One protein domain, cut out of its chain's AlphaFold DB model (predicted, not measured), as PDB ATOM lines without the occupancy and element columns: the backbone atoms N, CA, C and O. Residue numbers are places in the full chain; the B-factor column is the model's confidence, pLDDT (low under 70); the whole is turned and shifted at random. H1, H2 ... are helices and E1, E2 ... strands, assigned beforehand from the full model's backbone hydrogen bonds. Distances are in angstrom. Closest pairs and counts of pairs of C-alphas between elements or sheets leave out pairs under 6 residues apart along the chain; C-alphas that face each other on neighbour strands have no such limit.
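This is residues 14 to 106 of the 110 residues of the protein "ALP_N domain-containing protein" of Phormidesmis priestleyi ULC007 (UniProt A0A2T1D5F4). Two small three-stranded sheets are joined at a sharp turn: the sheet E1 E2 E3 makes one end of the domain, and its strand E3 runs on at 70 degrees into E4, an edge strand of the sheet E4 E6 E5 near the middle. H1 lies over E4 close to that turn and H2 is on the other side of E4, while long loops, residues 54 to 65 and 77 to 94, make much of the rest. The printed part has 93 residues with six named strands followed by two named helices, in the order E1 E2 E3 E4 E5 E6 H1 H2; both sheets are antiparallel, and the class is mixed, with 45 residues in named elements, under half. The whole is compact, with a radius of gyration of the C-alphas of 13.4 A, and spans 36 by 35 by 29 A.

E1, residues 14 to 17, begins at C-alpha 14, (15.299, -50.995, -26.645). E2, residues 21 to 26, measures 16.5 A, and E3, residues 29 to 34, measures 17.2 A. E4, residues 36 to 40, measures 13.2 A and begins at C-alpha 36, (14.656, -34.275, -16.802). E5 is residues 51 to 53 and E6 residues 66 to 69. H1, residues 70 to 76, measures 10.4 A. H2, residues 95 to 104, measures 15.2 A and ends at C-alpha 104, (1.777, -36.776, -4.524).

E1, E2 and E3 form a meander, each strand the antiparallel neighbour of the one before. In the hairpin E1 and E2, N 16 and O 23 are 2.9 A apart; in the hairpin E2 and E3, N 24 and O 31 are 2.8 A apart. E3 and E4 meet only through their link, Ser 35. In the second sheet, where E6 is the antiparallel neighbour of both E4 and E5, N 38 and O 68 are within hydrogen-bond range across E4 and E6, at 2.9 A, and N 52 and O 67 are within hydrogen-bond range across the hairpin E5 and E6, at 2.8 A. H1 is on this sheet at a height of 6.4 A, over E4 and slantwise to the strands, at 35 degrees to E4 on the local plane; its closest C-alphas to E4 are those of Gly 70 and Tyr 36, 4.8 A apart. H1 only grazes the sheet E1 E2 E3, and H2 only grazes the sheet E4 E6 E5. H1 and H2 are apart. Residues 82 to 83 pair antiparallel with residues 36 to 37 of E4. Every O i to N i+4 pair is within hydrogen-bond range in H1, and 4 of 6 are in H2.

The C-alphas of Ser 27 and Gly 106 are the two farthest apart, at 40.4 A. The printed part has no cut. The links E5 to E6, 12 residues, and H1 to H2, 18 residues, are long. The mean pLDDT of the printed part is 73.6; residues 46 to 49 and 80 to 106 are under 70, and H2 has a mean of 49.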
ATOM      1  N   GLY A  14      14.602 -50.785 -27.905       88.19
ATOM      2  CA  GLY A  14      15.299 -50.995 -26.645       88.19
ATOM      3  C   GLY A  14      15.293 -49.689 -25.867       88.19
ATOM      4  O   GLY A  14      15.622 -48.640 -26.425       88.19
ATOM      5  N   LEU A  15      14.909 -49.743 -24.599       86.88
ATOM      6  CA  LEU A  15      14.784 -48.569 -23.750       86.88
ATOM      7  C   LEU A  15      15.501 -48.838 -22.428       86.88
ATOM      8  O   LEU A  15      15.208 -49.815 -21.745       86.88
ATOM      9  N   ASP A  16      16.461 -47.978 -22.111       84.88
ATOM     10  CA  ASP A  16      17.234 -47.979 -20.871       84.88
ATOM     11  C   ASP A  16      16.948 -46.665 -20.135       84.88
ATOM     12  O   ASP A  16      17.199 -45.574 -20.658       84.88
ATOM     13  N   VAL A  17      16.338 -46.769 -18.954       81.44
ATOM     14  CA  VAL A  17      15.896 -45.623 -18.148       81.44
ATOM     15  C   VAL A  17      16.863 -45.444 -16.994       81.44
ATOM     16  O   VAL A  17      16.657 -45.952 -15.892       81.44
ATOM     17  N   GLY A  18      17.933 -44.705 -17.259       76.31
ATOM     18  CA  GLY A  18      18.876 -44.288 -16.238       76.31
ATOM     19  C   GLY A  18      18.404 -43.041 -15.491       76.31
ATOM     20  O   GLY A  18      17.626 -42.226 -15.986       76.31
ATOM     21  N   ASN A  19      18.955 -42.840 -14.299       72.44
ATOM     22  CA  ASN A  19      18.686 -41.653 -13.482       72.44
ATOM     23  C   ASN A  19      19.248 -40.352 -14.076       72.44
ATOM     24  O   ASN A  19      18.699 -39.281 -13.842       72.44
ATOM     25  N   GLY A  20      20.348 -40.437 -14.829       77.12
ATOM     26  CA  GLY A  20      20.942 -39.283 -15.509       77.12
ATOM     27  C   GLY A  20      20.433 -39.096 -16.936       77.12
ATOM     28  O   GLY A  20      20.323 -37.965 -17.406       77.12
ATOM     29  N   ALA A  21      20.116 -40.196 -17.619       82.81
ATOM     30  CA  ALA A  21      19.670 -40.167 -19.001       82.81
ATOM     31  C   ALA A  21      18.770 -41.357 -19.346       82.81
ATOM     32  O   ALA A  21      18.969 -42.470 -18.857       82.81
ATOM     33  N   VAL A  22      17.834 -41.111 -20.256       84.81
ATOM     34  CA  VAL A  22      17.061 -42.116 -20.976       84.81
ATOM     35  C   VAL A  22      17.755 -42.382 -22.300       84.81
ATOM     36  O   VAL A  22      18.036 -41.464 -23.075       84.81
ATOM     37  N   LYS A  23      18.004 -43.655 -22.582       89.50
ATOM     38  CA  LYS A  23      18.606 -44.109 -23.827       89.50
ATOM     39  C   LYS A  23      17.616 -44.989 -24.573       89.50
ATOM     40  O   LYS A  23      17.197 -46.035 -24.087       89.50
ATOM     41  N   MET A  24      17.265 -44.574 -25.781       88.94
ATOM     42  CA  MET A  24      16.414 -45.326 -26.695       88.94
ATOM     43  C   MET A  24      17.255 -45.824 -27.866       88.94
ATOM     44  O   MET A  24      18.035 -45.072 -28.443       88.94
ATOM     45  N   THR A  25      17.095 -47.086 -28.237       92.25
ATOM     46  CA  THR A  25      17.703 -47.672 -29.434       92.25
ATOM     47  C   THR A  25      16.611 -48.320 -30.272       92.25
ATOM     48  O   THR A  25      15.791 -49.070 -29.757       92.25
ATOM     49  N   SER A  26      16.594 -48.037 -31.567       90.38
ATOM     50  CA  SER A  26      15.674 -48.629 -32.538       90.38
ATOM     51  C   SER A  26      16.424 -48.964 -33.827       90.38
ATOM     52  O   SER A  26      17.601 -48.630 -33.977       90.38
ATOM     53  N   SER A  27      15.737 -49.564 -34.798       89.12
ATOM     54  CA  SER A  27      16.278 -49.757 -36.151       89.12
ATOM     55  C   SER A  27      16.641 -48.445 -36.864       89.12
ATOM     56  O   SER A  27      17.435 -48.471 -37.799       89.12
ATOM     57  N   MET A  28      16.096 -47.304 -36.422       88.81
ATOM     58  CA  MET A  28      16.385 -45.977 -36.983       88.81
ATOM     59  C   MET A  28      17.578 -45.280 -36.315       88.81
ATOM     60  O   MET A  28      17.986 -44.211 -36.763       88.81
ATOM     61  N   GLY A  29      18.141 -45.865 -35.254       90.00
ATOM     62  CA  GLY A  29      19.298 -45.322 -34.547       90.00
ATOM     63  C   GLY A  29      19.104 -45.236 -33.039       90.00
ATOM     64  O   GLY A  29      18.226 -45.879 -32.455       90.00
ATOM     65  N   GLN A  30      19.966 -44.442 -32.410       92.62
ATOM     66  CA  GLN A  30      20.022 -44.270 -30.967       92.62
ATOM     67  C   GLN A  30      19.772 -42.815 -30.583       92.62
ATOM     68  O   GLN A  30      20.332 -41.897 -31.180       92.62
ATOM     69  N   THR A  31      18.961 -42.626 -29.552       89.44
ATOM     70  CA  THR A  31      18.673 -41.328 -28.948       89.44
ATOM     71  C   THR A  31      19.049 -41.386 -27.477       89.44
ATOM     72  O   THR A  31      18.707 -42.342 -26.781       89.44
ATOM     73  N   LEU A  32      19.757 -40.361 -27.014       89.19
ATOM     74  CA  LEU A  32      20.074 -40.138 -25.611       89.19
ATOM     75  C   LEU A  32      19.438 -38.812 -25.200       89.19
ATOM     76  O   LEU A  32      19.585 -37.823 -25.916       89.19
ATOM     77  N   MET A  33      18.735 -38.803 -24.076       86.31
ATOM     78  CA  MET A  33      18.068 -37.622 -23.531       86.31
ATOM     79  C   MET A  33      18.301 -37.571 -22.025       86.31
ATOM     80  O   MET A  33      18.266 -38.611 -21.373       86.31
ATOM     81  N   GLU A  34      18.516 -36.390 -21.455       85.94
ATOM     82  CA  GLU A  34      18.594 -36.232 -20.003       85.94
ATOM     83  C   GLU A  34      17.270 -36.640 -19.340       85.94
ATOM     84  O   GLU A  34      16.186 -36.344 -19.850       85.94
ATOM     85  N   SER A  35      17.341 -37.292 -18.178       83.50
ATOM     86  CA  SER A  35      16.161 -37.740 -17.415       83.50
ATOM     87  C   SER A  35      15.514 -36.598 -16.627       83.50
ATOM     88  O   SER A  35      15.275 -36.700 -15.425       83.50
ATOM     89  N   TYR A  36      15.280 -35.485 -17.313       83.75
ATOM     90  CA  TYR A  36      14.656 -34.275 -16.802       83.75
ATOM     91  C   TYR A  36      13.205 -34.232 -17.237       83.75
ATOM     92  O   TYR A  36      12.905 -34.426 -18.415       83.75
ATOM     93  N   VAL A  37      12.317 -33.968 -16.284       81.69
ATOM     94  CA  VAL A  37      10.887 -33.798 -16.536       81.69
ATOM     95  C   VAL A  37      10.423 -32.522 -15.848       81.69
ATOM     96  O   VAL A  37      10.751 -32.281 -14.686       81.69
ATOM     97  N   TYR A  38       9.652 -31.715 -16.572       82.44
ATOM     98  CA  TYR A  38       9.006 -30.514 -16.049       82.44
ATOM     99  C   TYR A  38       7.517 -30.539 -16.378       82.44
ATOM    100  O   TYR A  38       7.139 -30.733 -17.535       82.44
ATOM    101  N   TYR A  39       6.672 -30.365 -15.362       84.81
ATOM    102  CA  TYR A  39       5.224 -30.267 -15.530       84.81
ATOM    103  C   TYR A  39       4.820 -28.862 -15.978       84.81
ATOM    104  O   TYR A  39       5.245 -27.866 -15.394       84.81
ATOM    105  N   LEU A  40       3.957 -28.786 -16.989       84.69
ATOM    106  CA  LEU A  40       3.381 -27.532 -17.453       84.69
ATOM    107  C   LEU A  40       2.058 -27.268 -16.727       84.69
ATOM    108  O   LEU A  40       1.068 -27.966 -16.944       84.69
ATOM    109  N   SER A  41       2.041 -26.243 -15.873       83.88
ATOM    110  CA  SER A  41       0.823 -25.775 -15.196       83.88
ATOM    111  C   SER A  41      -0.178 -25.134 -16.159       83.88
ATOM    112  O   SER A  41      -1.386 -25.209 -15.939       83.88
ATOM    113  N   GLU A  42       0.324 -24.528 -17.234       84.75
ATOM    114  CA  GLU A  42      -0.458 -23.938 -18.312       84.75
ATOM    115  C   GLU A  42      -0.327 -24.761 -19.590       84.75
ATOM    116  O   GLU A  42       0.680 -25.427 -19.831       84.75
ATOM    117  N   ARG A  43      -1.344 -24.684 -20.452       83.44
ATOM    118  CA  ARG A  43      -1.340 -25.438 -21.701       83.44
ATOM    119  C   ARG A  43      -0.194 -24.986 -22.601       83.44
ATOM    120  O   ARG A  43      -0.022 -23.794 -22.860       83.44
ATOM    121  N   ALA A  44       0.544 -25.951 -23.134       78.56
ATOM    122  CA  ALA A  44       1.612 -25.706 -24.077       78.56
ATOM    123  C   ALA A  44       1.099 -24.907 -25.283       78.56
ATOM    124  O   ALA A  44       0.125 -25.281 -25.941       78.56
ATOM    125  N   THR A  45       1.766 -23.793 -25.570       77.44
ATOM    126  CA  THR A  45       1.521 -22.999 -26.777       77.44
ATOM    127  C   THR A  45       2.491 -23.424 -27.881       77.44
ATOM    128  O   THR A  45       3.414 -24.200 -27.640       77.44
ATOM    129  N   HIS A  46       2.335 -22.888 -29.097       63.31
ATOM    130  CA  HIS A  46       3.259 -23.138 -30.216       63.31
ATOM    131  C   HIS A  46       4.731 -22.776 -29.917       63.31
ATOM    132  O   HIS A  46       5.612 -23.181 -30.669       63.31
ATOM    133  N   ALA A  47       5.004 -22.030 -28.841       63.00
ATOM    134  CA  ALA A  47       6.360 -21.720 -28.392       63.00
ATOM    135  C   ALA A  47       7.040 -22.891 -27.654       63.00
ATOM    136  O   ALA A  47       8.267 -22.973 -27.640       63.00
ATOM    137  N   ASN A  48       6.266 -23.815 -27.075       63.59
ATOM    138  CA  ASN A  48       6.790 -24.957 -26.330       63.59
ATOM    139  C   ASN A  48       7.001 -26.132 -27.295       63.59
ATOM    140  O   ASN A  48       6.078 -26.891 -27.587       63.59
ATOM    141  N   LEU A  49       8.214 -26.279 -27.824       68.38
ATOM    142  CA  LEU A  49       8.581 -27.437 -28.641       68.38
ATOM    143  C   LEU A  49       8.900 -28.647 -27.750       68.38
ATOM    144  O   LEU A  49       9.665 -28.543 -26.793       68.38
ATOM    145  N   GLY A  50       8.362 -29.816 -28.112       74.69
ATOM    146  CA  GLY A  50       8.735 -31.092 -27.490       74.69
ATOM    147  C   GLY A  50       8.026 -31.417 -26.172       74.69
ATOM    148  O   GLY A  50       8.616 -32.081 -25.322       74.69
ATOM    149  N   TYR A  51       6.780 -30.966 -25.991       85.31
ATOM    150  CA  TYR A  51       5.945 -31.431 -24.883       85.31
ATOM    151  C   TYR A  51       5.244 -32.756 -25.212       85.31
ATOM    152  O   TYR A  51       5.017 -33.100 -26.374       85.31
ATOM    153  N   VAL A  52       4.866 -33.476 -24.162       86.94
ATOM    154  CA  VAL A  52       4.042 -34.683 -24.204       86.94
ATOM    155  C   VAL A  52       2.799 -34.481 -23.347       86.94
ATOM    156  O   VAL A  52       2.867 -33.868 -22.284       86.94
ATOM    157  N   GLU A  53       1.660 -34.990 -23.811       87.19
ATOM    158  CA  GLU A  53       0.378 -34.929 -23.106       87.19
ATOM    159  C   GLU A  53      -0.143 -36.342 -22.859       87.19
ATOM    160  O   GLU A  53      -0.125 -37.188 -23.759       87.19
ATOM    161  N   TYR A  54      -0.631 -36.599 -21.647       85.38
ATOM    162  CA  TYR A  54      -1.304 -37.857 -21.346       85.38
ATOM    163  C   TYR A  54      -2.788 -37.737 -21.699       85.38
ATOM    164  O   TYR A  54      -3.565 -37.106 -20.986       85.38
ATOM    165  N   LEU A  55      -3.186 -38.339 -22.821       85.31
ATOM    166  CA  LEU A  55      -4.560 -38.253 -23.324       85.31
ATOM    167  C   LEU A  55      -5.504 -39.247 -22.634       85.31
ATOM    168  O   LEU A  55      -6.645 -38.911 -22.331       85.31
ATOM    169  N   SER A  56      -5.041 -40.478 -22.398       84.19
ATOM    170  CA  SER A  56      -5.868 -41.560 -21.854       84.19
ATOM    171  C   SER A  56      -5.038 -42.752 -21.374       84.19
ATOM    172  O   SER A  56      -3.970 -43.022 -21.921       84.19
ATOM    173  N   GLY A  57      -5.590 -43.519 -20.435       80.62
ATOM    174  CA  GLY A  57      -5.090 -44.817 -19.979       80.62
ATOM    175  C   GLY A  57      -5.534 -45.089 -18.541       80.62
ATOM    176  O   GLY A  57      -6.462 -44.446 -18.051       80.62
ATOM    177  N   ASP A  58      -4.865 -46.014 -17.855       85.81
ATOM    178  CA  ASP A  58      -5.264 -46.454 -16.506       85.81
ATOM    179  C   ASP A  58      -5.103 -45.366 -15.429       85.81
ATOM    180  O   ASP A  58      -5.682 -45.443 -14.345       85.81
ATOM    181  N   ARG A  59      -4.319 -44.324 -15.720       81.38
ATOM    182  CA  ARG A  59      -4.034 -43.212 -14.813       81.38
ATOM    183  C   ARG A  59      -4.884 -41.997 -15.162       81.38
ATOM    184  O   ARG A  59      -4.405 -41.025 -15.742       81.38
ATOM    185  N   ALA A  60      -6.163 -42.049 -14.796       83.44
ATOM    186  CA  ALA A  60      -7.117 -40.967 -15.058       83.44
ATOM    187  C   ALA A  60      -6.703 -39.614 -14.440       83.44
ATOM    188  O   ALA A  60      -7.045 -38.563 -14.973       83.44
ATOM    189  N   ASP A  61      -5.916 -39.626 -13.360       81.88
ATOM    190  CA  ASP A  61      -5.360 -38.430 -12.717       81.88
ATOM    191  C   ASP A  61      -4.310 -37.691 -13.571       81.88
ATOM    192  O   ASP A  61      -3.951 -36.550 -13.259       81.88
ATOM    193  N   LEU A  62      -3.815 -38.332 -14.634       81.75
ATOM    194  CA  LEU A  62      -2.875 -37.763 -15.599       81.75
ATOM    195  C   LEU A  62      -3.568 -37.177 -16.833       81.75
ATOM    196  O   LEU A  62      -2.921 -36.464 -17.593       81.75
ATOM    197  N   ALA A  63      -4.858 -37.452 -17.043       86.19
ATOM    198  CA  ALA A  63      -5.573 -37.031 -18.245       86.19
ATOM    199  C   ALA A  63      -5.528 -35.503 -18.437       86.19
ATOM    200  O   ALA A  63      -5.891 -34.741 -17.541       86.19
ATOM    201  N   GLY A  64      -5.067 -35.066 -19.613       84.69
ATOM    202  CA  GLY A  64      -4.947 -33.654 -19.994       84.69
ATOM    203  C   GLY A  64      -3.738 -32.918 -19.404       84.69
ATOM    204  O   GLY A  64      -3.575 -31.724 -19.652       84.69
ATOM    205  N   LYS A  65      -2.883 -33.595 -18.627       87.06
ATOM    206  CA  LYS A  65      -1.640 -33.015 -18.098       87.06
ATOM    207  C   LYS A  65      -0.517 -33.089 -19.126       87.06
ATOM    208  O   LYS A  65      -0.462 -34.018 -19.937       87.06
ATOM    209  N   GLN A  66       0.376 -32.102 -19.075       88.12
ATOM    210  CA  GLN A  66       1.443 -31.913 -20.052       88.12
ATOM    211  C   GLN A  66       2.807 -31.786 -19.376       88.12
ATOM    212  O   GLN A  66       2.934 -31.186 -18.308       88.12
ATOM    213  N   TRP A  67       3.836 -32.330 -20.022       87.56
ATOM    214  CA  TRP A  67       5.215 -32.277 -19.542       87.56
ATOM    215  C   TRP A  67       6.188 -31.996 -20.675       87.56
ATOM    216  O   TRP A  67       5.943 -32.359 -21.822       87.56
ATOM    217  N   ILE A  68       7.324 -31.403 -20.334       87.00
ATOM    218  CA  ILE A  68       8.486 -31.278 -21.213       87.00
ATOM    219  C   ILE A  68       9.588 -32.184 -20.669       87.00
ATOM    220  O   ILE A  68       9.750 -32.310 -19.453       87.00
ATOM    221  N   GLY A  69      10.321 -32.831 -21.576       84.31
ATOM    222  CA  GLY A  69      11.447 -33.705 -21.254       84.31
ATOM    223  C   GLY A  69      12.807 -33.124 -21.653       84.31
ATOM    224  O   GLY A  69      12.893 -32.231 -22.500       84.31
ATOM    225  N   GLY A  70      13.875 -33.667 -21.071       82.62
ATOM    226  CA  GLY A  70      15.258 -33.416 -21.486       82.62
ATOM    227  C   GLY A  70      15.756 -31.998 -21.201       82.62
ATOM    228  O   GLY A  70      15.298 -31.320 -20.279       82.62
ATOM    229  N   SER A  71      16.712 -31.532 -21.999       84.44
ATOM    230  CA  SER A  71      17.309 -30.196 -21.858       84.44
ATOM    231  C   SER A  71      16.292 -29.048 -21.897       84.44
ATOM    232  O   SER A  71      16.457 -28.072 -21.166       84.44
ATOM    233  N   ASN A  72      15.200 -29.172 -22.658       82.94
ATOM    234  CA  ASN A  72      14.139 -28.160 -22.688       82.94
ATOM    235  C   ASN A  72      13.459 -27.994 -21.323       82.94
ATOM    236  O   ASN A  72      13.162 -26.869 -20.927       82.94
ATOM    237  N   ALA A  73      13.274 -29.085 -20.575       82.50
ATOM    238  CA  ALA A  73      12.753 -29.018 -19.212       82.50
ATOM    239  C   ALA A  73      13.701 -28.213 -18.308       82.50
ATOM    240  O   ALA A  73      13.256 -27.340 -17.564       82.50
ATOM    241  N   TYR A  74      15.012 -28.452 -18.436       82.69
ATOM    242  CA  TYR A  74      16.035 -27.720 -17.688       82.69
ATOM    243  C   TYR A  74      16.032 -26.226 -18.004       82.69
ATOM    244  O   TYR A  74      16.090 -25.417 -17.085       82.69
ATOM    245  N   PHE A  75      15.924 -25.838 -19.274       83.38
ATOM    246  CA  PHE A  75      15.871 -24.420 -19.636       83.38
ATOM    247  C   PHE A  75      14.579 -23.733 -19.196       83.38
ATOM    248  O   PHE A  75      14.606 -22.542 -18.894       83.38
ATOM    249  N   GLN A  76      13.465 -24.466 -19.137       80.81
ATOM    250  CA  GLN A  76      12.188 -23.909 -18.703       80.81
ATOM    251  C   GLN A  76      12.173 -23.612 -17.200       80.81
ATOM    252  O   GLN A  76      11.675 -22.569 -16.782       80.81
ATOM    253  N   SER A  77      12.717 -24.513 -16.383       77.00
ATOM    254  CA  SER A  77      12.797 -24.309 -14.938       77.00
ATOM    255  C   SER A  77      13.978 -25.074 -14.335       77.00
ATOM    256  O   SER A  77      13.791 -26.182 -13.837       77.00
ATOM    257  N   PRO A  78      15.196 -24.499 -14.312       76.19
ATOM    258  CA  PRO A  78      16.392 -25.195 -13.825       76.19
ATOM    259  C   PRO A  78      16.269 -25.730 -12.391       76.19
ATOM    260  O   PRO A  78      16.876 -26.743 -12.059       76.19
ATOM    261  N   SER A  79      15.486 -25.048 -11.546       74.44
ATOM    262  CA  SER A  79      15.195 -25.428 -10.158       74.44
ATOM    263  C   SER A  79      13.898 -26.223  -9.982       74.44
ATOM    264  O   SER A  79      13.673 -26.762  -8.906       74.44
ATOM    265  N   GLY A  80      13.030 -26.250 -10.997       64.38
ATOM    266  CA  GLY A  80      11.746 -26.956 -10.980       64.38
ATOM    267  C   GLY A  80      11.754 -28.255 -11.782       64.38
ATOM    268  O   GLY A  80      10.711 -28.888 -11.923       64.38
ATOM    269  N   VAL A  81      12.900 -28.646 -12.344       67.19
ATOM    270  CA  VAL A  81      13.077 -29.956 -12.972       67.19
ATOM    271  C   VAL A  81      13.242 -31.015 -11.902       67.19
ATOM    272  O   VAL A  81      14.048 -30.863 -10.989       67.19
ATOM    273  N   TYR A  82      12.559 -32.134 -12.102       65.31
ATOM    274  CA  TYR A  82      12.705 -33.301 -11.253       65.31
ATOM    275  C   TYR A  82      13.488 -34.391 -11.963       65.31
ATOM    276  O   TYR A  82      13.352 -34.611 -13.174       65.31
ATOM    277  N   ARG A  83      14.310 -35.082 -11.180       65.56
ATOM    278  CA  ARG A  83      15.005 -36.300 -11.581       65.56
ATOM    279  C   ARG A  83      14.241 -37.504 -11.059       65.56
ATOM    280  O   ARG A  83      13.572 -37.457 -10.033       65.56
ATOM    281  N   VAL A  84      14.411 -38.631 -11.745       55.41
ATOM    282  CA  VAL A  84      13.825 -39.922 -11.346       55.41
ATOM    283  C   VAL A  84      14.226 -40.316  -9.908       55.41
ATOM    284  O   VAL A  84      13.476 -41.018  -9.242       55.41
ATOM    285  N   THR A  85      15.366 -39.820  -9.409       53.69
ATOM    286  CA  THR A  85      15.902 -40.063  -8.056       53.69
ATOM    287  C   THR A  85      15.279 -39.241  -6.937       53.69
ATOM    288  O   THR A  85      15.546 -39.538  -5.776       53.69
ATOM    289  N   ASP A  86      14.496 -38.209  -7.246       57.31
ATOM    290  CA  ASP A  86      13.961 -37.308  -6.212       57.31
ATOM    291  C   ASP A  86      12.788 -37.948  -5.444       57.31
ATOM    292  O   ASP A  86      12.258 -37.378  -4.497       57.31
ATOM    293  N   CYS A  87      12.424 -39.173  -5.828       52.75
ATOM    294  CA  CYS A  87      11.314 -39.943  -5.302       52.75
ATOM    295  C   CYS A  87      11.863 -41.245  -4.717       52.75
ATOM    296  O   CYS A  87      12.408 -42.080  -5.438       52.75
ATOM    297  N   THR A  88      11.732 -41.431  -3.405       52.09
ATOM    298  CA  THR A  88      12.246 -42.601  -2.672       52.09
ATOM    299  C   THR A  88      11.362 -43.850  -2.779       52.09
ATOM    300  O   THR A  88      11.636 -44.838  -2.098       52.09
ATOM    301  N   ASP A  89      10.330 -43.849  -3.631       51.31
ATOM    302  CA  ASP A  89       9.471 -45.020  -3.836       51.31
ATOM    303  C   ASP A  89      10.254 -46.119  -4.581       51.31
ATOM    304  O   ASP A  89      10.402 -46.121  -5.803       51.31
ATOM    305  N   ALA A  90      10.772 -47.059  -3.791       41.66
ATOM    306  CA  ALA A  90      11.701 -48.119  -4.172       41.66
ATOM    307  C   ALA A  90      11.147 -49.174  -5.152       41.66
ATOM    308  O   ALA A  90      11.898 -50.056  -5.562       41.66
ATOM    309  N   ASP A  91       9.876 -49.092  -5.555       44.06
ATOM    310  CA  ASP A  91       9.206 -50.200  -6.248       44.06
ATOM    311  C   ASP A  91       9.003 -50.026  -7.757       44.06
ATOM    312  O   ASP A  91       8.627 -50.989  -8.424       44.06
ATOM    313  N   ALA A  92       9.296 -48.869  -8.357       41.47
ATOM    314  CA  ALA A  92       9.266 -48.769  -9.819       41.47
ATOM    315  C   ALA A  92      10.076 -47.576 -10.340       41.47
ATOM    316  O   ALA A  92       9.580 -46.468 -10.515       41.47
ATOM    317  N   MET A  93      11.345 -47.809 -10.655       43.12
ATOM    318  CA  MET A  93      12.192 -46.833 -11.335       43.12
ATOM    319  C   MET A  93      11.862 -46.841 -12.839       43.12
ATOM    320  O   MET A  93      12.486 -47.522 -13.648       43.12
ATOM    321  N   THR A  94      10.791 -46.153 -13.229       44.38
ATOM    322  CA  THR A  94      10.388 -45.945 -14.630       44.38
ATOM    323  C   THR A  94       9.901 -44.506 -14.769       44.38
ATOM    324  O   THR A  94       9.301 -43.980 -13.840       44.38
ATOM    325  N   LEU A  95      10.123 -43.852 -15.913       45.66
ATOM    326  CA  LEU A  95       9.741 -42.444 -16.146       45.66
ATOM    327  C   LEU A  95       8.260 -42.143 -15.810       45.66
ATOM    328  O   LEU A  95       7.906 -41.047 -15.390       45.66
ATOM    329  N   LEU A  96       7.399 -43.157 -15.937       47.62
ATOM    330  CA  LEU A  96       5.981 -43.125 -15.564       47.62
ATOM    331  C   LEU A  96       5.724 -42.991 -14.048       47.62
ATOM    332  O   LEU A  96       4.589 -42.743 -13.652       47.62
ATOM    333  N   VAL A  97       6.752 -43.141 -13.210       46.53
ATOM    334  CA  VAL A  97       6.700 -43.115 -11.736       46.53
ATOM    335  C   VAL A  97       7.276 -41.813 -11.170       46.53
ATOM    336  O   VAL A  97       6.836 -41.334 -10.127       46.53
ATOM    337  N   SER A  98       8.141 -41.130 -11.918       46.84
ATOM    338  CA  SER A  98       8.550 -39.753 -11.600       46.84
ATOM    339  C   SER A  98       7.371 -38.771 -11.704       46.84
ATOM    340  O   SER A  98       7.284 -37.807 -10.951       46.84
ATOM    341  N   ILE A  99       6.412 -39.050 -12.593       52.84
ATOM    342  CA  ILE A  99       5.188 -38.253 -12.771       52.84
ATOM    343  C   ILE A  99       4.260 -38.300 -11.534       52.84
ATOM    344  O   ILE A  99       3.842 -37.241 -11.076       52.84
ATOM    345  N   PRO A 100       3.904 -39.461 -10.945       49.56
ATOM    346  CA  PRO A 100       3.099 -39.503  -9.725       49.56
ATOM    347  C   PRO A 100       3.771 -38.857  -8.513       49.56
ATOM    348  O   PRO A 100       3.057 -38.355  -7.654       49.56
ATOM    349  N   CYS A 101       5.099 -38.820  -8.443       48.44
ATOM    350  CA  CYS A 101       5.815 -38.114  -7.383       48.44
ATOM    351  C   CYS A 101       5.569 -36.591  -7.427       48.44
ATOM    352  O   CYS A 101       5.242 -35.998  -6.404       48.44
ATOM    353  N   GLN A 102       5.530 -35.991  -8.627       51.00
ATOM    354  CA  GLN A 102       5.068 -34.602  -8.822       51.00
ATOM    355  C   GLN A 102       3.658 -34.343  -8.291       51.00
ATOM    356  O   GLN A 102       3.329 -33.240  -7.868       51.00
ATOM    357  N   LEU A 103       2.792 -35.352  -8.377       49.88
ATOM    358  CA  LEU A 103       1.383 -35.219  -8.030       49.88
ATOM    359  C   LEU A 103       1.089 -35.556  -6.571       49.88
ATOM    360  O   LEU A 103       0.090 -35.074  -6.044       49.88
ATOM    361  N   ARG A 104       1.929 -36.378  -5.928       46.91
ATOM    362  CA  ARG A 104       1.777 -36.776  -4.524       46.91
ATOM    363  C   ARG A 104       2.206 -35.689  -3.557       46.91
ATOM    364  O   ARG A 104       1.545 -35.534  -2.536       46.91
ATOM    365  N   ASP A 105       3.253 -34.935  -3.880       46.78
ATOM    366  CA  ASP A 105       3.776 -33.978  -2.911       46.78
ATOM    367  C   ASP A 105       2.903 -32.737  -2.767       46.78
ATOM    368  O   ASP A 105       2.918 -32.137  -1.703       46.78
ATOM    369  N   GLY A 106       2.097 -32.341  -3.760       42.56
ATOM    370  CA  GLY A 106       1.172 -31.207  -3.605       42.56
ATOM    371  C   GLY A 106       1.827 -29.899  -3.122       42.56
ATOM    372  O   GLY A 106       1.121 -28.953  -2.775       42.56
TER     373      GLY A 106